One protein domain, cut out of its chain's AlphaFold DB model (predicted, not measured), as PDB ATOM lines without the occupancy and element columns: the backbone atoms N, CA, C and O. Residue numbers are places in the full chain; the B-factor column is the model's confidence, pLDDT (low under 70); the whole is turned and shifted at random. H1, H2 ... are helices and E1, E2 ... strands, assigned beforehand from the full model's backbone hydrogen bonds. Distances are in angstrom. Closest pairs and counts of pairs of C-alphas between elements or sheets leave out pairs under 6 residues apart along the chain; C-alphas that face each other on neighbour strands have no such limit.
ATOM      1  N   TYR A  31     150.388 239.319 173.953       90.31
ATOM      2  CA  TYR A  31     151.421 238.324 173.724       90.31
ATOM      3  C   TYR A  31     151.153 237.491 172.463       90.31
ATOM      4  O   TYR A  31     150.018 237.382 171.986       90.31
ATOM      5  N   GLU A  32     152.216 236.899 171.928       91.19
ATOM      6  CA  GLU A  32     152.195 235.973 170.800       91.19
ATOM      7  C   GLU A  32     153.282 234.909 170.989       91.19
ATOM      8  O   GLU A  32     154.451 235.239 171.181       91.19
ATOM      9  N   ILE A  33     152.905 233.631 170.911       91.75
ATOM     10  CA  ILE A  33     153.860 232.517 170.880       91.75
ATOM     11  C   ILE A  33     154.421 232.446 169.459       91.75
ATOM     12  O   ILE A  33     153.665 232.184 168.525       91.75
ATOM     13  N   LYS A  34     155.719 232.707 169.293       92.94
ATOM     14  CA  LYS A  34     156.389 232.689 167.985       92.94
ATOM     15  C   LYS A  34     156.796 231.290 167.571       92.94
ATOM     16  O   LYS A  34     156.571 230.902 166.431       92.94
ATOM     17  N   GLU A  35     157.365 230.542 168.502       92.62
ATOM     18  CA  GLU A  35     157.812 229.178 168.264       92.62
ATOM     19  C   GLU A  35     157.849 228.381 169.567       92.62
ATOM     20  O   GLU A  35     157.827 228.934 170.674       92.62
ATOM     21  N   LYS A  36     157.911 227.061 169.408       91.44
ATOM     22  CA  LYS A  36     158.208 226.115 170.478       91.44
ATOM     23  C   LYS A  36     159.350 225.238 170.001       91.44
ATOM     24  O   LYS A  36     159.258 224.664 168.916       91.44
ATOM     25  N   LYS A  37     160.402 225.144 170.802       92.19
ATOM     26  CA  LYS A  37     161.564 224.311 170.518       92.19
ATOM     27  C   LYS A  37     161.926 223.561 171.786       92.19
ATOM     28  O   LYS A  37     162.162 224.189 172.818       92.19
ATOM     29  N   ASP A  38     161.942 222.238 171.696       92.19
ATOM     30  CA  ASP A  38     162.154 221.349 172.836       92.19
ATOM     31  C   ASP A  38     161.181 221.690 173.983       92.19
ATOM     32  O   ASP A  38     159.970 221.785 173.777       92.19
ATOM     33  N   ASN A  39     161.702 221.925 175.184       93.56
ATOM     34  CA  ASN A  39     160.951 222.342 176.365       93.56
ATOM     35  C   ASN A  39     160.863 223.873 176.521       93.56
ATOM     36  O   ASN A  39     160.650 224.362 177.626       93.56
ATOM     37  N   THR A  40     161.073 224.647 175.451       94.56
ATOM     38  CA  THR A  40     161.083 226.115 175.504       94.56
ATOM     39  C   THR A  40     160.028 226.729 174.585       94.56
ATOM     40  O   THR A  40     159.968 226.438 173.388       94.56
ATOM     41  N   MET A  41     159.215 227.633 175.132       94.44
ATOM     42  CA  MET A  41     158.283 228.477 174.380       94.44
ATOM     43  C   MET A  41     158.833 229.892 174.238       94.44
ATOM     44  O   MET A  41     159.166 230.535 175.228       94.44
ATOM     45  N   TYR A  42     158.865 230.411 173.014       93.88
ATOM     46  CA  TYR A  42     159.392 231.741 172.721       93.88
ATOM     47  C   TYR A  42     158.243 232.714 172.476       93.88
ATOM     48  O   TYR A  42     157.471 232.569 171.523       93.88
ATOM     49  N   VAL A  43     158.110 233.707 173.354       94.19
ATOM     50  CA  VAL A  43     156.936 234.585 173.419       94.19
ATOM     51  C   VAL A  43     157.331 236.035 173.178       94.19
ATOM     52  O   VAL A  43     158.226 236.568 173.826       94.19
ATOM     53  N   ILE A  44     156.643 236.701 172.258       92.81
ATOM     54  CA  ILE A  44     156.740 238.151 172.081       92.81
ATOM     55  C   ILE A  44     155.636 238.808 172.892       92.81
ATOM     56  O   ILE A  44     154.478 238.406 172.790       92.81
ATOM     57  N   PHE A  45     155.978 239.846 173.650       94.25
ATOM     58  CA  PHE A  45     155.011 240.660 174.379       94.25
ATOM     59  C   PHE A  45     154.845 242.025 173.728       94.25
ATOM     60  O   PHE A  45     155.799 242.579 173.177       94.25
ATOM     61  N   ARG A  46     153.643 242.591 173.839       92.75
ATOM     62  CA  ARG A  46     153.354 243.986 173.510       92.75
ATOM     63  C   ARG A  46     152.425 244.626 174.536       92.75
ATOM     64  O   ARG A  46     151.511 243.971 175.010       92.75
ATOM     65  N   ILE A  47     152.633 245.901 174.845       93.12
ATOM     66  CA  ILE A  47     151.712 246.716 175.649       93.12
ATOM     67  C   ILE A  47     151.439 248.051 174.956       93.12
ATOM     68  O   ILE A  47     152.370 248.757 174.581       93.12
ATOM     69  N   ASN A  48     150.169 248.412 174.776       92.38
ATOM     70  CA  ASN A  48     149.769 249.736 174.301       92.38
ATOM     71  C   ASN A  48     149.320 250.603 175.487       92.38
ATOM     72  O   ASN A  48     148.376 250.248 176.196       92.38
ATOM     73  N   ILE A  49     149.997 251.730 175.723       91.81
ATOM     74  CA  ILE A  49     149.783 252.549 176.926       91.81
ATOM     75  C   ILE A  49     148.402 253.235 176.932       91.81
ATOM     76  O   ILE A  49     147.682 253.064 177.920       91.81
ATOM     77  N   PRO A  50     147.952 253.926 175.864       90.81
ATOM     78  CA  PRO A  50     146.593 254.469 175.788       90.81
ATOM     79  C   PRO A  50     145.500 253.413 175.983       90.81
ATOM     80  O   PRO A  50     144.538 253.643 176.718       90.81
ATOM     81  N   TYR A  51     145.663 252.232 175.380       88.88
ATOM     82  CA  TYR A  51     144.734 251.120 175.562       88.88
ATOM     83  C   TYR A  51     144.698 250.649 177.018       88.88
ATOM     84  O   TYR A  51     143.624 250.447 177.582       88.88
ATOM     85  N   THR A  52     145.864 250.547 177.657       91.75
ATOM     86  CA  THR A  52     145.978 250.179 179.074       91.75
ATOM     87  C   THR A  52     145.277 251.198 179.971       91.75
ATOM     88  O   THR A  52     144.518 250.818 180.857       91.75
ATOM     89  N   VAL A  53     145.433 252.496 179.699       93.38
ATOM     90  CA  VAL A  53     144.695 253.558 180.405       93.38
ATOM     91  C   VAL A  53     143.182 253.379 180.254       93.38
ATOM     92  O   VAL A  53     142.453 253.507 181.237       93.38
ATOM     93  N   GLN A  54     142.690 253.085 179.046       92.56
ATOM     94  CA  GLN A  54     141.258 252.870 178.823       92.56
ATOM     95  C   GLN A  54     140.746 251.616 179.541       92.56
ATOM     96  O   GLN A  54     139.680 251.653 180.155       92.56
ATOM     97  N   TYR A  55     141.515 250.531 179.515       90.75
ATOM     98  CA  TYR A  55     141.205 249.306 180.243       90.75
ATOM     99  C   TYR A  55     141.075 249.551 181.750       90.75
ATOM    100  O   TYR A  55     140.062 249.182 182.339       90.75
ATOM    101  N   LEU A  56     142.045 250.240 182.362       93.12
ATOM    102  CA  LEU A  56     142.025 250.545 183.795       93.12
ATOM    103  C   LEU A  56     140.811 251.402 184.186       93.12
ATOM    104  O   LEU A  56     140.218 251.169 185.237       93.12
ATOM    105  N   LYS A  57     140.397 252.354 183.334       95.31
ATOM    106  CA  LYS A  57     139.150 253.118 183.539       95.31
ATOM    107  C   LYS A  57     137.930 252.199 183.555       95.31
ATOM    108  O   LYS A  57     137.159 252.232 184.507       95.31
ATOM    109  N   ASN A  58     137.791 251.348 182.539       93.56
ATOM    110  CA  ASN A  58     136.660 250.426 182.431       93.56
ATOM    111  C   ASN A  58     136.611 249.451 183.620       93.56
ATOM    112  O   ASN A  58     135.536 249.160 184.146       93.56
ATOM    113  N   LEU A  59     137.775 248.963 184.056       91.31
ATOM    114  CA  LEU A  59     137.908 248.080 185.211       91.31
ATOM    115  C   LEU A  59     137.456 248.780 186.501       91.31
ATOM    116  O   LEU A  59     136.652 248.224 187.250       91.31
ATOM    117  N   LEU A  60     137.918 250.014 186.730       95.12
ATOM    118  CA  LEU A  60     137.516 250.833 187.875       95.12
ATOM    119  C   LEU A  60     136.015 251.110 187.892       95.12
ATOM    120  O   LEU A  60     135.383 250.950 188.934       95.12
ATOM    121  N   ASP A  61     135.435 251.487 186.754       95.94
ATOM    122  CA  ASP A  61     133.993 251.719 186.642       95.94
ATOM    123  C   ASP A  61     133.209 250.435 186.946       95.94
ATOM    124  O   ASP A  61     132.207 250.461 187.663       95.94
ATOM    125  N   GLY A  62     133.697 249.288 186.465       95.12
ATOM    126  CA  GLY A  62     133.144 247.978 186.791       95.12
ATOM    127  C   GLY A  62     133.233 247.643 188.283       95.12
ATOM    128  O   GLY A  62     132.272 247.125 188.851       95.12
ATOM    129  N   PHE A  63     134.353 247.947 188.942       94.62
ATOM    130  CA  PHE A  63     134.509 247.734 190.381       94.62
ATOM    131  C   PHE A  63     133.614 248.651 191.214       94.62
ATOM    132  O   PHE A  63     132.986 248.167 192.151       94.62
ATOM    133  N   LYS A  64     133.492 249.934 190.854       96.38
ATOM    134  CA  LYS A  64     132.603 250.886 191.538       96.38
ATOM    135  C   LYS A  64     131.142 250.446 191.459       96.38
ATOM    136  O   LYS A  64     130.497 250.325 192.493       96.38
ATOM    137  N   LYS A  65     130.669 250.062 190.268       97.00
ATOM    138  CA  LYS A  65     129.316 249.502 190.085       97.00
ATOM    139  C   LYS A  65     129.092 248.232 190.906       97.00
ATOM    140  O   LYS A  65     128.040 248.051 191.503       97.00
ATOM    141  N   LYS A  66     130.087 247.338 190.964       96.06
ATOM    142  CA  LYS A  66     130.015 246.137 191.814       96.06
ATOM    143  C   LYS A  66     129.974 246.480 193.303       96.06
ATOM    144  O   LYS A  66     129.371 245.736 194.064       96.06
ATOM    145  N   LEU A  67     130.619 247.564 193.735       96.88
ATOM    146  CA  LEU A  67     130.656 247.967 195.140       96.88
ATOM    147  C   LEU A  67     129.288 248.445 195.630       96.88
ATOM    148  O   LEU A  67     128.919 248.138 196.763       96.88
ATOM    149  N   GLU A  68     128.534 249.131 194.770       96.06
ATOM    150  CA  GLU A  68     127.173 249.605 195.054       96.06
ATOM    151  C   GLU A  68     126.225 248.454 195.428       96.06
ATOM    152  O   GLU A  68     125.390 248.608 196.316       96.06
ATOM    153  N   THR A  69     126.392 247.285 194.804       96.56
ATOM    154  CA  THR A  69     125.509 246.119 194.982       96.56
ATOM    155  C   THR A  69     126.125 244.982 195.800       96.56
ATOM    156  O   THR A  69     125.469 243.972 196.047       96.56
ATOM    157  N   ALA A  70     127.380 245.104 196.239       95.62
ATOM    158  CA  ALA A  70     128.071 244.025 196.938       95.62
ATOM    159  C   ALA A  70     127.510 243.803 198.351       95.62
ATOM    160  O   ALA A  70     127.633 244.665 199.211       95.62
ATOM    161  N   GLU A  71     127.001 242.611 198.656       94.81
ATOM    162  CA  GLU A  71     126.613 242.243 200.029       94.81
ATOM    163  C   GLU A  71     127.809 241.774 200.874       94.81
ATOM    164  O   GLU A  71     127.857 241.971 202.087       94.81
ATOM    165  N   LYS A  72     128.818 241.177 200.228       94.44
ATOM    166  CA  LYS A  72     130.038 240.647 200.856       94.44
ATOM    167  C   LYS A  72     131.279 241.144 200.121       94.44
ATOM    168  O   LYS A  72     131.236 241.485 198.945       94.44
ATOM    169  N   GLY A  73     132.416 241.176 200.818       93.12
ATOM    170  CA  GLY A  73     133.707 241.504 200.202       93.12
ATOM    171  C   GLY A  73     133.934 242.988 199.888       93.12
ATOM    172  O   GLY A  73     134.938 243.302 199.248       93.12
ATOM    173  N   LYS A  74     133.081 243.903 200.379       95.88
ATOM    174  CA  LYS A  74     133.200 245.361 200.159       95.88
ATOM    175  C   LYS A  74     134.604 245.899 200.435       95.88
ATOM    176  O   LYS A  74     135.150 246.600 199.597       95.88
ATOM    177  N   LYS A  75     135.230 245.505 201.553       93.69
ATOM    178  CA  LYS A  75     136.592 245.945 201.914       93.69
ATOM    179  C   LYS A  75     137.637 245.559 200.858       93.69
ATOM    180  O   LYS A  75     138.438 246.395 200.465       93.69
ATOM    181  N   LYS A  76     137.605 244.311 200.370       91.56
ATOM    182  CA  LYS A  76     138.526 243.841 199.318       91.56
ATOM    183  C   LYS A  76     138.275 244.559 197.992       91.56
ATOM    184  O   LYS A  76     139.215 244.853 197.265       91.56
ATOM    185  N   LEU A  77     137.012 244.834 197.668       93.38
ATOM    186  CA  LEU A  77     136.653 245.556 196.450       93.38
ATOM    187  C   LEU A  77     137.056 247.036 196.519       93.38
ATOM    188  O   LEU A  77     137.597 247.549 195.546       93.38
ATOM    189  N   GLN A  78     136.876 247.685 197.671       95.12
ATOM    190  CA  GLN A  78     137.351 249.046 197.914       95.12
ATOM    191  C   GLN A  78     138.873 249.129 197.773       95.12
ATOM    192  O   GLN A  78     139.360 249.963 197.023       95.12
ATOM    193  N   GLN A  79     139.614 248.189 198.367       92.50
ATOM    194  CA  GLN A  79     141.069 248.122 198.213       92.50
ATOM    195  C   GLN A  79     141.494 248.019 196.739       92.50
ATOM    196  O   GLN A  79     142.438 248.682 196.316       92.50
ATOM    197  N   LYS A  80     140.775 247.235 195.921       91.31
ATOM    198  CA  LYS A  80     141.013 247.198 194.468       91.31
ATOM    199  C   LYS A  80     140.737 248.552 193.817       91.31
ATOM    200  O   LYS A  80     141.542 249.008 193.016       91.31
ATOM    201  N   ILE A  81     139.629 249.207 194.153       95.06
ATOM    202  CA  ILE A  81     139.312 250.540 193.620       95.06
ATOM    203  C   ILE A  81     140.422 251.536 193.963       95.06
ATOM    204  O   ILE A  81     140.869 252.263 193.077       95.06
ATOM    205  N   ASP A  82     140.904 251.538 195.202       95.12
ATOM    206  CA  ASP A  82     141.946 252.457 195.661       95.12
ATOM    207  C   ASP A  82     143.267 252.195 194.920       95.12
ATOM    208  O   ASP A  82     143.820 253.108 194.298       95.12
ATOM    209  N   ASN A  83     143.711 250.931 194.873       92.62
ATOM    210  CA  ASN A  83     144.918 250.508 194.155       92.62
ATOM    211  C   ASN A  83     144.884 250.947 192.683       92.62
ATOM    212  O   ASN A  83     145.793 251.623 192.194       92.62
ATOM    213  N   TYR A  84     143.814 250.597 191.965       94.69
ATOM    214  CA  TYR A  84     143.699 250.897 190.539       94.69
ATOM    215  C   TYR A  84     143.494 252.394 190.265       94.69
ATOM    216  O   TYR A  84     143.904 252.875 189.208       94.69
ATOM    217  N   THR A  85     142.920 253.155 191.205       96.56
ATOM    218  CA  THR A  85     142.774 254.616 191.082       96.56
ATOM    219  C   THR A  85     144.137 255.298 191.103       96.56
ATOM    220  O   THR A  85     144.410 256.137 190.240       96.56
ATOM    221  N   VAL A  86     145.016 254.902 192.032       95.75
ATOM    222  CA  VAL A  86     146.392 255.415 192.092       95.75
ATOM    223  C   VAL A  86     147.148 255.049 190.818       95.75
ATOM    224  O   VAL A  86     147.712 255.934 190.174       95.75
ATOM    225  N   ILE A  87     147.094 253.781 190.394       95.06
ATOM    226  CA  ILE A  87     147.762 253.319 189.167       95.06
ATOM    227  C   ILE A  87     147.295 254.122 187.946       95.06
ATOM    228  O   ILE A  87     148.121 254.617 187.178       95.06
ATOM    229  N   LEU A  88     145.981 254.295 187.772       96.62
ATOM    230  CA  LEU A  88     145.424 255.060 186.657       96.62
ATOM    231  C   LEU A  88     145.887 256.522 186.688       96.62
ATOM    232  O   LEU A  88     146.242 257.072 185.644       96.62
ATOM    233  N   ALA A  89     145.884 257.159 187.862       96.81
ATOM    234  CA  ALA A  89     146.347 258.534 188.012       96.81
ATOM    235  C   ALA A  89     147.829 258.663 187.636       96.81
ATOM    236  O   ALA A  89     148.192 259.556 186.868       96.81
ATOM    237  N   GLN A  90     148.670 257.739 188.105       96.88
ATOM    238  CA  GLN A  90     150.090 257.733 187.776       96.88
ATOM    239  C   GLN A  90     150.339 257.493 186.284       96.88
ATOM    240  O   GLN A  90     151.151 258.197 185.687       96.88
ATOM    241  N   LEU A  91     149.617 256.568 185.652       95.06
ATOM    242  CA  LEU A  91     149.795 256.286 184.228       95.06
ATOM    243  C   LEU A  91     149.305 257.436 183.330       95.06
ATOM    244  O   LEU A  91     149.899 257.695 182.289       95.06
ATOM    245  N   LYS A  92     148.239 258.145 183.726       95.50
ATOM    246  CA  LYS A  92     147.694 259.288 182.968       95.50
ATOM    247  C   LYS A  92     148.527 260.560 183.092       95.50
ATOM    248  O   LYS A  92     148.613 261.319 182.133       95.50
ATOM    249  N   ASN A  93     149.064 260.823 184.280       94.56
ATOM    250  CA  ASN A  93     149.648 262.124 184.608       94.56
ATOM    251  C   ASN A  93     151.170 262.162 184.424       94.56
ATOM    252  O   ASN A  93     151.789 263.191 184.685       94.56
ATOM    253  N   ASN A  94     151.788 261.054 184.006       93.50
ATOM    254  CA  ASN A  94     153.232 260.962 183.857       93.50
ATOM    255  C   ASN A  94     153.618 260.360 182.508       93.50
ATOM    256  O   ASN A  94     152.911 259.536 181.933       93.50
ATOM    257  N   LYS A  95     154.795 260.755 182.018       92.00
ATOM    258  CA  LYS A  95     155.373 260.191 180.799       92.00
ATOM    259  C   LYS A  95     156.041 258.854 181.114       92.00
ATOM    260  O   LYS A  95     156.987 258.822 181.897       92.00
ATOM    261  N   VAL A  96     155.615 257.791 180.433       94.75
ATOM    262  CA  VAL A  96     156.286 256.483 180.477       94.75
ATOM    263  C   VAL A  96     157.723 256.613 179.965       94.75
ATOM    264  O   VAL A  96     157.966 257.173 178.893       94.75
ATOM    265  N   LYS A  97     158.681 256.123 180.755       94.75
ATOM    266  CA  LYS A  97     160.122 256.173 180.474       94.75
ATOM    267  C   LYS A  97     160.646 254.838 179.979       94.75
ATOM    268  O   LYS A  97     161.373 254.795 178.993       94.75
ATOM    269  N   LYS A  98     160.276 253.761 180.671       94.81
ATOM    270  CA  LYS A  98     160.657 252.389 180.341       94.81
ATOM    271  C   LYS A  98     159.493 251.460 180.633       94.81
ATOM    272  O   LYS A  98     158.695 251.702 181.537       94.81
ATOM    273  N   VAL A  99     159.457 250.364 179.895       95.38
ATOM    274  CA  VAL A  99     158.547 249.253 180.138       95.38
ATOM    275  C   VAL A  99     159.373 247.977 180.135       95.38
ATOM    276  O   VAL A  99     160.238 247.814 179.275       95.38
ATOM    277  N   CYS A 100     159.120 247.072 181.072       94.69
ATOM    278  CA  CYS A 100     159.638 245.710 181.011       94.69
ATOM    279  C   CYS A 100     158.523 244.692 181.245       94.69
ATOM    280  O   CYS A 100     157.453 245.023 181.760       94.69
ATOM    281  N   VAL A 101     158.770 243.455 180.833       94.88
ATOM    282  CA  VAL A 101     157.928 242.304 181.159       94.88
ATOM    283  C   VAL A 101     158.705 241.369 182.077       94.88
ATOM    284  O   VAL A 101     159.913 241.201 181.937       94.88
ATOM    285  N   PHE A 102     158.023 240.770 183.037       93.19
ATOM    286  CA  PHE A 102     158.598 239.815 183.978       93.19
ATOM    287  C   PHE A 102     157.573 238.727 184.265       93.19
ATOM    288  O   PHE A 102     156.383 238.911 184.006       93.19
ATOM    289  N   GLY A 103     158.035 237.585 184.749       93.88
ATOM    290  CA  GLY A 103     157.182 236.426 184.942       93.88
ATOM    291  C   GLY A 103     157.978 235.189 185.305       93.88
ATOM    292  O   GLY A 103     159.132 235.273 185.731       93.88
ATOM    293  N   ASP A 104     157.366 234.029 185.098       93.31
ATOM    294  CA  ASP A 104     157.979 232.748 185.466       93.31
ATOM    295  C   ASP A 104     159.313 232.511 184.726       93.31
ATOM    296  O   ASP A 104     160.273 232.020 185.312       93.31
ATOM    297  N   PHE A 105     159.432 232.995 183.486       91.12
ATOM    298  CA  PHE A 105     160.638 232.918 182.647       91.12
ATOM    299  C   PHE A 105     161.887 233.620 183.199       91.12
ATOM    300  O   PHE A 105     163.000 233.316 182.775       91.12
ATOM    301  N   ASN A 106     161.735 234.591 184.101       88.38
ATOM    302  CA  ASN A 106     162.868 235.315 184.677       88.38
ATOM    303  C   ASN A 106     162.846 235.343 186.208       88.38
ATOM    304  O   ASN A 106     163.528 236.174 186.812       88.38
ATOM    305  N   GLY A 107     162.066 234.454 186.833       87.69
ATOM    306  CA  GLY A 107     161.933 234.385 188.286       87.69
ATOM    307  C   GLY A 107     161.420 235.689 188.894       87.69
ATOM    308  O   GLY A 107     161.867 236.074 189.970       87.69
ATOM    309  N   TRP A 108     160.537 236.397 188.183       89.44
ATOM    310  CA  TRP A 108     159.920 237.649 188.629       89.44
ATOM    311  C   TRP A 108     160.893 238.821 188.866       89.44
ATOM    312  O   TRP A 108     160.586 239.772 189.584       89.44
ATOM    313  N   LYS A 109     162.059 238.796 188.216       83.50
ATOM    314  CA  LYS A 109     163.060 239.869 188.276       83.50
ATOM    315  C   LYS A 109     162.651 241.080 187.414       83.50
ATOM    316  O   LYS A 109     162.393 240.939 186.220       83.50
ATOM    317  N   THR A 110     162.592 242.277 188.003       80.44
ATOM    318  CA  THR A 110     162.111 243.524 187.358       80.44
ATOM    319  C   THR A 110     163.274 244.397 186.838       80.44
ATOM    320  O   THR A 110     164.323 243.873 186.456       80.44
ATOM    321  N   PHE A 111     163.121 245.733 186.827       78.25
ATOM    322  CA  PHE A 111     164.193 246.697 186.527       78.25
ATOM    323  C   PHE A 111     165.385 246.631 187.489       78.25
ATOM    324  O   PHE A 111     166.456 247.105 187.131       78.25
ATOM    325  N   ALA A 112     165.218 246.036 188.672       66.00
ATOM    326  CA  ALA A 112     166.302 245.823 189.631       66.00
ATOM    327  C   ALA A 112     167.266 244.688 189.229       66.00
ATOM    328  O   ALA A 112     168.196 244.380 189.965       66.00
ATOM    329  N   SER A 113     167.029 244.026 188.093       67.62
ATOM    330  CA  SER A 113     167.910 242.977 187.582       67.62
ATOM    331  C   SER A 113     168.944 243.512 186.604       67.62
ATOM    332  O   SER A 113     168.682 244.476 185.892       67.62
ATOM    333  N   ASP A 114     170.080 242.820 186.497       69.94
ATOM    334  CA  ASP A 114     171.157 243.181 185.562       69.94
ATOM    335  C   ASP A 114     170.725 243.110 184.087       69.94
ATOM    336  O   ASP A 114     171.347 243.715 183.213       69.94
ATOM    337  N   LYS A 115     169.668 242.341 183.786       74.38
ATOM    338  CA  LYS A 115     169.144 242.122 182.429       74.38
ATOM    339  C   LYS A 115     167.609 242.137 182.425       74.38
ATOM    340  O   LYS A 115     166.987 241.081 182.282       74.38
ATOM    341  N   PRO A 116     166.974 243.312 182.578       82.56
ATOM    342  CA  PRO A 116     165.526 243.410 182.512       82.56
ATOM    343  C   PRO A 116     165.054 243.143 181.079       82.56
ATOM    344  O   PRO A 116     165.674 243.599 180.117       82.56
ATOM    345  N   ASN A 117     163.923 242.454 180.920       88.88
ATOM    346  CA  ASN A 117     163.309 242.240 179.605       88.88
ATOM    347  C   ASN A 117     162.589 243.519 179.165       88.88
ATOM    348  O   ASN A 117     161.366 243.634 179.255       88.88
ATOM    349  N   LEU A 118     163.384 244.514 178.770       92.56
ATOM    350  CA  LEU A 118     162.921 245.822 178.329       92.56
ATOM    351  C   LEU A 118     162.149 245.702 177.019       92.56
ATOM    352  O   LEU A 118     162.588 245.060 176.062       92.56
ATOM    353  N   LEU A 119     161.014 246.383 176.969       94.50
ATOM    354  CA  LEU A 119     160.274 246.599 175.743       94.50
ATOM    355  C   LEU A 119     160.773 247.885 175.079       94.50
ATOM    356  O   LEU A 119     161.222 248.820 175.746       94.50
ATOM    357  N   LYS A 120     160.663 247.940 173.754       93.31
ATOM    358  CA  LYS A 120     160.969 249.121 172.946       93.31
ATOM    359  C   LYS A 120     159.679 249.713 172.384       93.31
ATOM    360  O   LYS A 120     158.805 248.938 171.988       93.31
ATOM    361  N   PRO A 121     159.546 251.048 172.325       91.25
ATOM    362  CA  PRO A 121     158.432 251.673 171.630       91.25
ATOM    363  C   PRO A 121     158.503 251.335 170.139       91.25
ATOM    364  O   PRO A 121     159.586 251.226 169.557       91.25
ATOM    365  N   GLY A 122     157.347 251.161 169.511       85.69
ATOM    366  CA  GLY A 122     157.282 250.861 168.095       85.69
ATOM    367  C   GLY A 122     157.573 252.058 167.217       85.69
ATOM    368  O   GLY A 122     157.152 253.173 167.498       85.69
ATOM    369  N   SER A 123     158.271 251.799 166.112       82.50
ATOM    370  CA  SER A 123     158.621 252.816 165.120       82.50
ATOM    371  C   SER A 123     157.383 253.412 164.451       82.50
ATOM    372  O   SER A 123     157.301 254.621 164.280       82.50
ATOM    373  N   ALA A 124     156.401 252.570 164.114       82.62
ATOM    374  CA  ALA A 124     155.139 253.003 163.511       82.62
ATOM    375  C   ALA A 124     154.121 253.528 164.539       82.62
ATOM    376  O   ALA A 124     153.222 254.285 164.186       82.62
ATOM    377  N   ASN A 125     154.233 253.102 165.801       83.88
ATOM    378  CA  ASN A 125     153.349 253.528 166.878       83.88
ATOM    379  C   ASN A 125     154.120 253.564 168.214       83.88
ATOM    380  O   ASN A 125     154.245 252.515 168.860       83.88
ATOM    381  N   PRO A 126     154.600 254.743 168.649       86.06
ATOM    382  CA  PRO A 126     155.393 254.876 169.871       86.06
ATOM    383  C   PRO A 126     154.586 254.616 171.153       86.06
ATOM    384  O   PRO A 126     155.173 254.391 172.210       86.06
ATOM    385  N   ASP A 127     153.253 254.582 171.065       88.44
ATOM    386  CA  ASP A 127     152.379 254.223 172.183       88.44
ATOM    387  C   ASP A 127     152.335 252.713 172.446       88.44
ATOM    388  O   ASP A 127     151.853 252.272 173.493       88.44
ATOM    389  N   THR A 128     152.823 251.910 171.495       90.56
ATOM    390  CA  THR A 128     152.890 250.451 171.605       90.56
ATOM    391  C   THR A 128     154.325 250.017 171.830       90.56
ATOM    392  O   THR A 128     155.195 250.251 171.001       90.56
ATOM    393  N   TRP A 129     154.555 249.338 172.940       93.88
ATOM    394  CA  TRP A 129     155.847 248.816 173.352       93.88
ATOM    395  C   TRP A 129     155.885 247.318 173.081       93.88
ATOM    396  O   TRP A 129     154.870 246.657 173.287       93.88
ATOM    397  N   TYR A 130     157.015 246.763 172.646       93.44
ATOM    398  CA  TYR A 130     157.163 245.321 172.423       93.44
ATOM    399  C   TYR A 130     158.550 244.800 172.786       93.44
ATOM    400  O   TYR A 130     159.531 245.543 172.799       93.44
ATOM    401  N   THR A 131     158.647 243.504 173.068       91.88
ATOM    402  CA  THR A 131     159.937 242.836 173.271       91.88
ATOM    403  C   THR A 131     160.657 242.707 171.934       91.88
ATOM    404  O   THR A 131     160.105 242.153 170.986       91.88
ATOM    405  N   SER A 132     161.893 243.207 171.836       86.94
ATOM    406  CA  SER A 132     162.653 243.148 170.576       86.94
ATOM    407  C   SER A 132     163.083 241.735 170.186       86.94
ATOM    408  O   SER A 132     163.355 241.486 169.019       86.94
ATOM    409  N   LEU A 133     163.165 240.833 171.163       88.81
ATOM    410  CA  LEU A 133     163.439 239.413 170.984       88.81
ATOM    411  C   LEU A 133     162.357 238.612 171.702       88.81
ATOM    412  O   LEU A 133     161.732 239.115 172.640       88.81
ATOM    413  N   ALA A 134     162.134 237.380 171.255       91.69
ATOM    414  CA  ALA A 134     161.210 236.485 171.926       91.69
ATOM    415  C   ALA A 134     161.780 236.064 173.286       91.69
ATOM    416  O   ALA A 134     162.960 235.742 173.418       91.69
ATOM    417  N   VAL A 135     160.922 236.098 174.295       92.19
ATOM    418  CA  VAL A 135     161.231 235.758 175.676       92.19
ATOM    419  C   VAL A 135     161.079 234.245 175.859       92.19
ATOM    420  O   VAL A 135     160.002 233.723 175.553       92.19
ATOM    421  N   PRO A 136     162.110 233.536 176.349       93.94
ATOM    422  CA  PRO A 136     162.068 232.087 176.498       93.94
ATOM    423  C   PRO A 136     161.411 231.681 177.820       93.94
ATOM    424  O   PRO A 136     161.920 231.981 178.895       93.94
ATOM    425  N   PHE A 137     160.305 230.949 177.747       94.06
ATOM    426  CA  PHE A 137     159.718 230.238 178.878       94.06
ATOM    427  C   PHE A 137     160.174 228.789 178.841       94.06
ATOM    428  O   PHE A 137     159.880 228.085 177.874       94.06
ATOM    429  N   LEU A 138     160.850 228.340 179.896       93.00
ATOM    430  CA  LEU A 138     161.033 226.912 180.132       93.00
ATOM    431  C   LEU A 138     159.695 226.315 180.553       93.00
ATOM    432  O   LEU A 138     159.001 226.881 181.396       93.00
ATOM    433  N   VAL A 139     159.345 225.194 179.936       92.75
ATOM    434  CA  VAL A 139     158.078 224.501 180.122       92.75
ATOM    435  C   VAL A 139     158.357 223.078 180.580       92.75
ATOM    436  O   VAL A 139     159.005 222.296 179.889       92.75
ATOM    437  N   SER A 140     157.844 222.743 181.753       90.88
ATOM    438  CA  SER A 140     157.941 221.437 182.399       90.88
ATOM    439  C   SER A 140     157.025 220.401 181.740       90.88
ATOM    440  O   SER A 140     157.303 219.205 181.784       90.88
ATOM    441  N   GLY A 141     155.931 220.846 181.115       88.38
ATOM    442  CA  GLY A 141     155.034 219.983 180.354       88.38
ATOM    443  C   GLY A 141     153.828 220.715 179.757       88.38
ATOM    444  O   GLY A 141     153.615 221.901 180.029       88.38
ATOM    445  N   PRO A 142     153.022 220.020 178.935       88.62
ATOM    446  CA  PRO A 142     151.777 220.562 178.409       88.62
ATOM    447  C   PRO A 142     150.811 220.915 179.541       88.62
ATOM    448  O   PRO A 142     150.634 220.142 180.481       88.62
ATOM    449  N   GLY A 143     150.143 222.059 179.436       89.88
ATOM    450  CA  GLY A 143     149.157 222.488 180.429       89.88
ATOM    451  C   GLY A 143     149.719 223.346 181.565       89.88
ATOM    452  O   GLY A 143     148.940 223.845 182.378       89.88
ATOM    453  N   GLU A 144     151.034 223.555 181.621       93.00
ATOM    454  CA  GLU A 144     151.663 224.443 182.595       93.00
ATOM    455  C   GLU A 144     151.161 225.880 182.433       93.00
ATOM    456  O   GLU A 144     151.016 226.409 181.325       93.00
ATOM    457  N   LYS A 145     150.878 226.519 183.569       94.44
ATOM    458  CA  LYS A 145     150.488 227.924 183.616       94.44
ATOM    459  C   LYS A 145     151.732 228.792 183.614       94.44
ATOM    460  O   LYS A 145     152.502 228.769 184.566       94.44
ATOM    461  N   LEU A 146     151.867 229.599 182.573       94.06
ATOM    462  CA  LEU A 146     152.954 230.547 182.406       94.06
ATOM    463  C   LEU A 146     152.435 231.951 182.694       94.06
ATOM    464  O   LEU A 146     151.529 232.445 182.017       94.06
ATOM    465  N   ARG A 147     152.993 232.592 183.718       96.00
ATOM    466  CA  ARG A 147     152.541 233.896 184.204       96.00
ATOM    467  C   ARG A 147     153.514 234.997 183.828       96.00
ATOM    468  O   ARG A 147     154.728 234.794 183.773       96.00
ATOM    469  N   TYR A 148     152.964 236.185 183.615       95.56
ATOM    470  CA  TYR A 148     153.719 237.397 183.354       95.56
ATOM    471  C   TYR A 148     152.965 238.654 183.799       95.56
ATOM    472  O   TYR A 148     151.756 238.639 184.059       95.56
ATOM    473  N   LYS A 149     153.692 239.767 183.856       94.94
ATOM    474  CA  LYS A 149     153.173 241.098 184.161       94.94
ATOM    475  C   LYS A 149     154.071 242.166 183.539       94.94
ATOM    476  O   LYS A 149     155.245 241.918 183.266       94.94
ATOM    477  N   PHE A 150     153.522 243.349 183.298       95.31
ATOM    478  CA  PHE A 150     154.282 244.502 182.827       95.31
ATOM    479  C   PHE A 150     154.687 245.387 184.007       95.31
ATOM    480  O   PHE A 150     153.893 245.612 184.919       95.31
ATOM    481  N   VAL A 151     155.909 245.913 183.977       94.69
ATOM    482  CA  VAL A 151     156.358 246.980 184.877       94.69
ATOM    483  C   VAL A 151     156.570 248.239 184.060       94.69
ATOM    484  O   VAL A 151     157.263 248.215 183.041       94.69
ATOM    485  N   VAL A 152     155.992 249.343 184.515       95.62
ATOM    486  CA  VAL A 152     156.099 250.645 183.863       95.62
ATOM    487  C   VAL A 152     156.819 251.616 184.786       95.62
ATOM    488  O   VAL A 152     156.380 251.876 185.904       95.62
ATOM    489  N   ASP A 153     157.923 252.162 184.288       95.62
ATOM    490  CA  ASP A 153     158.668 253.245 184.922       95.62
ATOM    491  C   ASP A 153     158.128 254.589 184.419       95.62
ATOM    492  O   ASP A 153     158.167 254.884 183.217       95.62
ATOM    493  N   ILE A 154     157.621 255.402 185.345       95.56
ATOM    494  CA  ILE A 154     157.106 256.754 185.088       95.56
ATOM    495  C   ILE A 154     158.125 257.862 185.410       95.56
ATOM    496  O   ILE A 154     157.822 259.047 185.273       95.56
ATOM    497  N   GLY A 155     159.339 257.488 185.818       94.31
ATOM    498  CA  GLY A 155     160.464 258.376 186.094       94.31
ATOM    499  C   GLY A 155     160.415 259.078 187.448       94.31
ATOM    500  O   GLY A 155     161.135 260.058 187.630       94.31
ATOM    501  N   LYS A 156     159.554 258.639 188.370       94.25
ATOM    502  CA  LYS A 156     159.455 259.197 189.721       94.25
ATOM    503  C   LYS A 156     158.845 258.198 190.698       94.25
ATOM    504  O   LYS A 156     158.072 257.330 190.296       94.25
ATOM    505  N   LYS A 157     159.132 258.404 191.981       95.94
ATOM    506  CA  LYS A 157     158.470 257.697 193.076       95.94
ATOM    507  C   LYS A 157     157.053 258.221 193.308       95.94
ATOM    508  O   LYS A 157     156.753 259.380 193.005       95.94
ATOM    509  N   PHE A 158     156.187 257.378 193.850       95.19
ATOM    510  CA  PHE A 158     154.831 257.732 194.254       95.19
ATOM    511  C   PHE A 158     154.397 256.913 195.471       95.19
ATOM    512  O   PHE A 158     154.926 255.836 195.727       95.19
ATOM    513  N   THR A 159     153.408 257.411 196.206       96.12
ATOM    514  CA  THR A 159     152.777 256.671 197.303       96.12
ATOM    515  C   THR A 159     151.647 255.808 196.748       96.12
ATOM    516  O   THR A 159     150.728 256.323 196.102       96.12
ATOM    517  N   ALA A 160     151.725 254.498 196.963       93.94
ATOM    518  CA  ALA A 160     150.673 253.548 196.639       93.94
ATOM    519  C   ALA A 160     149.475 253.691 197.592       93.94
ATOM    520  O   ALA A 160     149.533 254.391 198.602       93.94
ATOM    521  N   ALA A 161     148.363 253.031 197.270       91.75
ATOM    522  CA  ALA A 161     147.134 253.149 198.055       91.75
ATOM    523  C   ALA A 161     147.259 252.594 199.489       91.75
ATOM    524  O   ALA A 161     146.512 253.009 200.368       91.75
ATOM    525  N   ASP A 162     148.213 251.696 199.740       90.00
ATOM    526  CA  ASP A 162     148.534 251.171 201.073       90.00
ATOM    527  C   ASP A 162     149.520 252.056 201.863       90.00
ATOM    528  O   ASP A 162     149.917 251.699 202.970       90.00
ATOM    529  N   GLY A 163     149.914 253.209 201.311       93.31
ATOM    530  CA  GLY A 163     150.861 254.140 201.922       93.31
ATOM    531  C   GLY A 163     152.332 253.830 201.637       93.31
ATOM    532  O   GLY A 163     153.196 254.605 202.045       93.31
ATOM    533  N   THR A 164     152.641 252.742 200.928       93.38
ATOM    534  CA  THR A 164     154.027 252.387 200.595       93.38
ATOM    535  C   THR A 164     154.585 253.265 199.477       93.38
ATOM    536  O   THR A 164     153.873 253.654 198.550       93.38
ATOM    537  N   GLU A 165     155.874 253.596 199.545       96.06
ATOM    538  CA  GLU A 165     156.565 254.252 198.434       96.06
ATOM    539  C   GLU A 165     156.882 253.222 197.344       96.06
ATOM    540  O   GLU A 165     157.447 252.162 197.613       96.06
ATOM    541  N   GLN A 166     156.528 253.542 196.102       93.44
ATOM    542  CA  GLN A 166     156.792 252.715 194.933       93.44
ATOM    543  C   GLN A 166     157.471 253.525 193.834       93.44
ATOM    544  O   GLN A 166     157.211 254.712 193.643       93.44
ATOM    545  N   GLU A 167     158.335 252.857 193.077       92.88
ATOM    546  CA  GLU A 167     159.043 253.451 191.935       92.88
ATOM    547  C   GLU A 167     158.397 253.078 190.595       92.88
ATOM    548  O   GLU A 167     158.613 253.738 189.579       92.88
ATOM    549  N   PHE A 168     157.582 252.022 190.585       94.38
ATOM    550  CA  PHE A 168     157.079 251.410 189.366       94.38
ATOM    551  C   PHE A 168     155.599 251.065 189.452       94.38
ATOM    552  O   PHE A 168     155.079 250.753 190.518       94.38
ATOM    553  N   LEU A 169     154.935 251.062 188.296       94.50
ATOM    554  CA  LEU A 169     153.573 250.561 188.156       94.50
ATOM    555  C   LEU A 169     153.603 249.110 187.685       94.50
ATOM    556  O   LEU A 169     154.244 248.797 186.682       94.50
ATOM    557  N   TYR A 170     152.858 248.247 188.365       93.50
ATOM    558  CA  TYR A 170     152.705 246.840 188.011       93.50
ATOM    559  C   TYR A 170     151.365 246.627 187.317       93.50
ATOM    560  O   TYR A 170     150.311 246.757 187.935       93.50
ATOM    561  N   LEU A 171     151.403 246.306 186.026       93.25
ATOM    562  CA  LEU A 171     150.223 246.246 185.169       93.25
ATOM    563  C   LEU A 171     150.012 244.829 184.643       93.25
ATOM    564  O   LEU A 171     150.890 244.231 184.019       93.25
ATOM    565  N   GLU A 172     148.819 244.301 184.878       91.62
ATOM    566  CA  GLU A 172     148.333 243.132 184.157       91.62
ATOM    567  C   GLU A 172     148.131 243.460 182.671       91.62
ATOM    568  O   GLU A 172     147.933 244.614 182.298       91.62
ATOM    569  N   ASP A 173     148.147 242.441 181.815       91.19
ATOM    570  CA  ASP A 173     147.771 242.580 180.417       91.19
ATOM    571  C   ASP A 173     146.272 242.923 180.278       91.19
ATOM    572  O   ASP A 173     145.432 242.063 180.546       91.19
ATOM    573  N   PRO A 174     145.906 244.095 179.742       85.94
ATOM    574  CA  PRO A 174     144.514 244.459 179.473       85.94
ATOM    575  C   PRO A 174     143.691 243.453 178.649       85.94
ATOM    576  O   PRO A 174     142.475 243.373 178.799       85.94
ATOM    577  N   LYS A 175     144.332 242.715 177.736       85.56
ATOM    578  CA  LYS A 175     143.673 241.822 176.772       85.56
ATOM    579  C   LYS A 175     143.613 240.369 177.199       85.56
ATOM    580  O   LYS A 175     142.830 239.625 176.615       85.56
ATOM    581  N   ASN A 176     144.433 239.947 178.154       88.81
ATOM    582  CA  ASN A 176     144.458 238.550 178.558       88.81
ATOM    583  C   ASN A 176     143.365 238.284 179.603       88.81
ATOM    584  O   ASN A 176     143.497 238.760 180.733       88.81
ATOM    585  N   PRO A 177     142.307 237.522 179.269       88.12
ATOM    586  CA  PRO A 177     141.237 237.221 180.214       88.12
ATOM    587  C   PRO A 177     141.682 236.245 181.309       88.12
ATOM    588  O   PRO A 177     141.036 236.162 182.349       88.12
ATOM    589  N   GLN A 178     142.762 235.495 181.082       91.56
ATOM    590  CA  GLN A 178     143.282 234.544 182.049       91.56
ATOM    591  C   GLN A 178     144.190 235.283 183.030       91.56
ATOM    592  O   GLN A 178     145.211 235.875 182.660       91.56
ATOM    593  N   LYS A 179     143.769 235.267 184.294       91.69
ATOM    594  CA  LYS A 179     144.388 235.990 185.400       91.69
ATOM    595  C   LYS A 179     144.561 235.071 186.598       91.69
ATOM    596  O   LYS A 179     143.650 234.314 186.927       91.69
ATOM    597  N   SER A 180     145.677 235.221 187.300       92.56
ATOM    598  CA  SER A 180     145.881 234.655 188.636       92.56
ATOM    599  C   SER A 180     146.066 235.783 189.643       92.56
ATOM    600  O   SER A 180     146.747 236.757 189.328       92.56
ATOM    601  N   ASP A 181     145.507 235.651 190.845       89.94
ATOM    602  CA  ASP A 181     145.763 236.596 191.943       89.94
ATOM    603  C   ASP A 181     147.275 236.692 192.214       89.94
ATOM    604  O   ASP A 181     147.989 235.687 192.133       89.94
ATOM    605  N   ASP A 182     147.774 237.903 192.453       88.00
ATOM    606  CA  ASP A 182     149.199 238.137 192.707       88.00
ATOM    607  C   ASP A 182     149.561 238.180 194.199       88.00
ATOM    608  O   ASP A 182     150.744 238.245 194.519       88.00
ATOM    609  N   GLY A 183     148.578 238.134 195.104       84.31
ATOM    610  CA  GLY A 183     148.767 238.276 196.550       84.31
ATOM    611  C   GLY A 183     148.930 239.721 197.040       84.31
ATOM    612  O   GLY A 183     148.959 239.951 198.247       84.31
ATOM    613  N   PHE A 184     148.976 240.700 196.135       81.06
ATOM    614  CA  PHE A 184     149.216 242.126 196.396       81.06
ATOM    615  C   PHE A 184     148.035 243.013 195.965       81.06
ATOM    616  O   PHE A 184     148.156 244.230 195.830       81.06
ATOM    617  N   GLY A 185     146.860 242.411 195.764       76.94
ATOM    618  CA  GLY A 185     145.633 243.123 195.400       76.94
ATOM    619  C   GLY A 185     145.495 243.423 193.907       76.94
ATOM    620  O   GLY A 185     144.594 244.178 193.533       76.94
ATOM    621  N   GLY A 186     146.343 242.829 193.066       85.06
ATOM    622  CA  GLY A 186     146.239 242.842 191.613       85.06
ATOM    623  C   GLY A 186     146.201 241.423 191.040       85.06
ATOM    624  O   GLY A 186     145.828 240.458 191.711       85.06
ATOM    625  N   TYR A 187     146.584 241.299 189.771       91.44
ATOM    626  CA  TYR A 187     146.669 240.011 189.095       91.44
ATOM    627  C   TYR A 187     147.932 239.898 188.251       91.44
ATOM    628  O   TYR A 187     148.449 240.879 187.713       91.44
ATOM    629  N   ASN A 188     148.392 238.665 188.076       95.06
ATOM    630  CA  ASN A 188     149.283 238.293 186.990       95.06
ATOM    631  C   ASN A 188     148.454 237.856 185.783       95.06
ATOM    632  O   ASN A 188     147.348 237.333 185.921       95.06
ATOM    633  N   SER A 189     148.997 238.062 184.589       95.75
ATOM    634  CA  SER A 189     148.415 237.532 183.356       95.75
ATOM    635  C   SER A 189     148.968 236.141 183.112       95.75
ATOM    636  O   SER A 189     150.167 235.945 183.272       95.75
ATOM    637  N   GLU A 190     148.120 235.184 182.748       94.81
ATOM    638  CA  GLU A 190     148.542 233.792 182.566       94.81
ATOM    639  C   GLU A 190     148.165 233.254 181.188       94.81
ATOM    640  O   GLU A 190     147.211 233.709 180.570       94.81
ATOM    641  N   PHE A 191     148.926 232.302 180.674       92.12
ATOM    642  CA  PHE A 191     148.529 231.500 179.525       92.12
ATOM    643  C   PHE A 191     149.020 230.070 179.719       92.12
ATOM    644  O   PHE A 191     149.922 229.807 180.511       92.12
ATOM    645  N   ILE A 192     148.392 229.135 179.014       91.69
ATOM    646  CA  ILE A 192     148.705 227.712 179.129       91.69
ATOM    647  C   ILE A 192     149.738 227.328 178.067       91.69
ATOM    648  O   ILE A 192     149.581 227.712 176.901       91.69
ATOM    649  N   SER A 193     150.730 226.516 178.441       88.00
ATOM    650  CA  SER A 193     151.596 225.793 177.504       88.00
ATOM    651  C   SER A 193     150.800 224.706 176.764       88.00
ATOM    652  O   SER A 193     150.826 223.517 177.077       88.00
ATOM    653  N   LYS A 194     149.989 225.127 175.796       81.19
ATOM    654  CA  LYS A 194     149.475 224.219 174.760       81.19
ATOM    655  C   LYS A 194     150.558 223.972 173.734       81.19
ATOM    656  O   LYS A 194     151.547 224.733 173.761       81.19
TER     657      LYS A 194
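This is residues 31 to 194 of the 194 residues of an uncharacterized protein of Spirochaetes bacterium GWF1_49_6 (UniProt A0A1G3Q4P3). A strongly twisted sheet of ten strands doubles back on itself by way of E5, E4 and E3, with E1 and E2 on one limb of the fold and E7 and E10 on the other. A long helical hairpin, H1 and H2, reaches out from this body along the longest axis; H2 covers E8 with its later part, and the tip, residues 68 to 73, sticks out. The printed part has 164 residues, with two named helices and ten named strands in the order E1 E2 H1 H2 E3 E4 E5 E6 E7 E8 E9 E10, and its class is mixed, helices and strands. The sheet is branched, and its neighbour pairs are antiparallel. The whole is compact, with a radius of gyration of the C-alphas of 16.4 A and spans of 50 by 34 by 29 A.

Start at the first printed residue: E1, residues 31 to 37, and E2, residues 40 to 48, form an antiparallel hairpin, where N 34 and O 42 are 2.8 A apart. H1, residues 49 to 69, follows E2 directly and only grazes the sheet, with its residues 49 to 56. H2, residues 74 to 93, makes a helical hairpin with H1; they touch, with closest C-alphas Leu 60 and Ile 81 at 6.0 A, at a shallow tilt of 25 degrees, opposite ways. Every O i to N i+4 pair is within hydrogen-bond range in H2, and 16 of 17 are in H1. Next look at E3, residues 98 to 103, E4, residues 117 to 121, and E5, residues 128 to 131: they are a meander, each strand the antiparallel neighbour of the one before. Here N 119 and O 99 are 2.8 A apart, and so are N 120 and O 130. E5 pairs with E2 through N 47 and O 129, 2.8 A. E6, residues 135 to 138, is an edge strand that pairs with E2 through N 137 and O 41, 2.8 A; E5 and E6 lie on the other side of E2 from E1. E7, residues 145 to 159, pairs with E3, N 151 and O 100 at 2.8 A, and bends by 108 degrees at residue 156. E8, residues 165 to 171, makes a hairpin with E7, N 152 and O 169 at 2.8 A. H2 is on the sheet at a height of 7.1 A, over E8, and runs across the strands at 82 degrees to E8 on the local plane; their closest C-alphas, Ile 87 and Leu 169, are 6.5 A apart. E9, residues 179 to 181, and E10, residues 187 to 192, form the last hairpin, N 188 and O 180 at 2.8 A, and E10 pairs with E7 through N 146 and O 191, 2.8 A. E1 and E10 are apart.

Find C-alpha 31 at (151.421, 238.324, 173.724), where E1 begins; E2 then runs 26.2 A. H1 starts at C-alpha 49, (149.783, 252.549, 176.926), and measures 30.9 A; H2 comes back over 28.2 A. E7, the longest strand by residues, spans 31.9 A from first to last C-alpha. E10 ends at C-alpha 192, (148.705, 227.712, 179.129).

The two C-alphas farthest apart are those of Asp 38 and Glu 68, at 50.2 A. The printed part has no cut and ends at residue 194, the chain's last residue. The link from E3 to E4, residues 104 to 116, is long. The mean pLDDT of the printed part is 91.6, and residues 112 to 114 of this model are under 70.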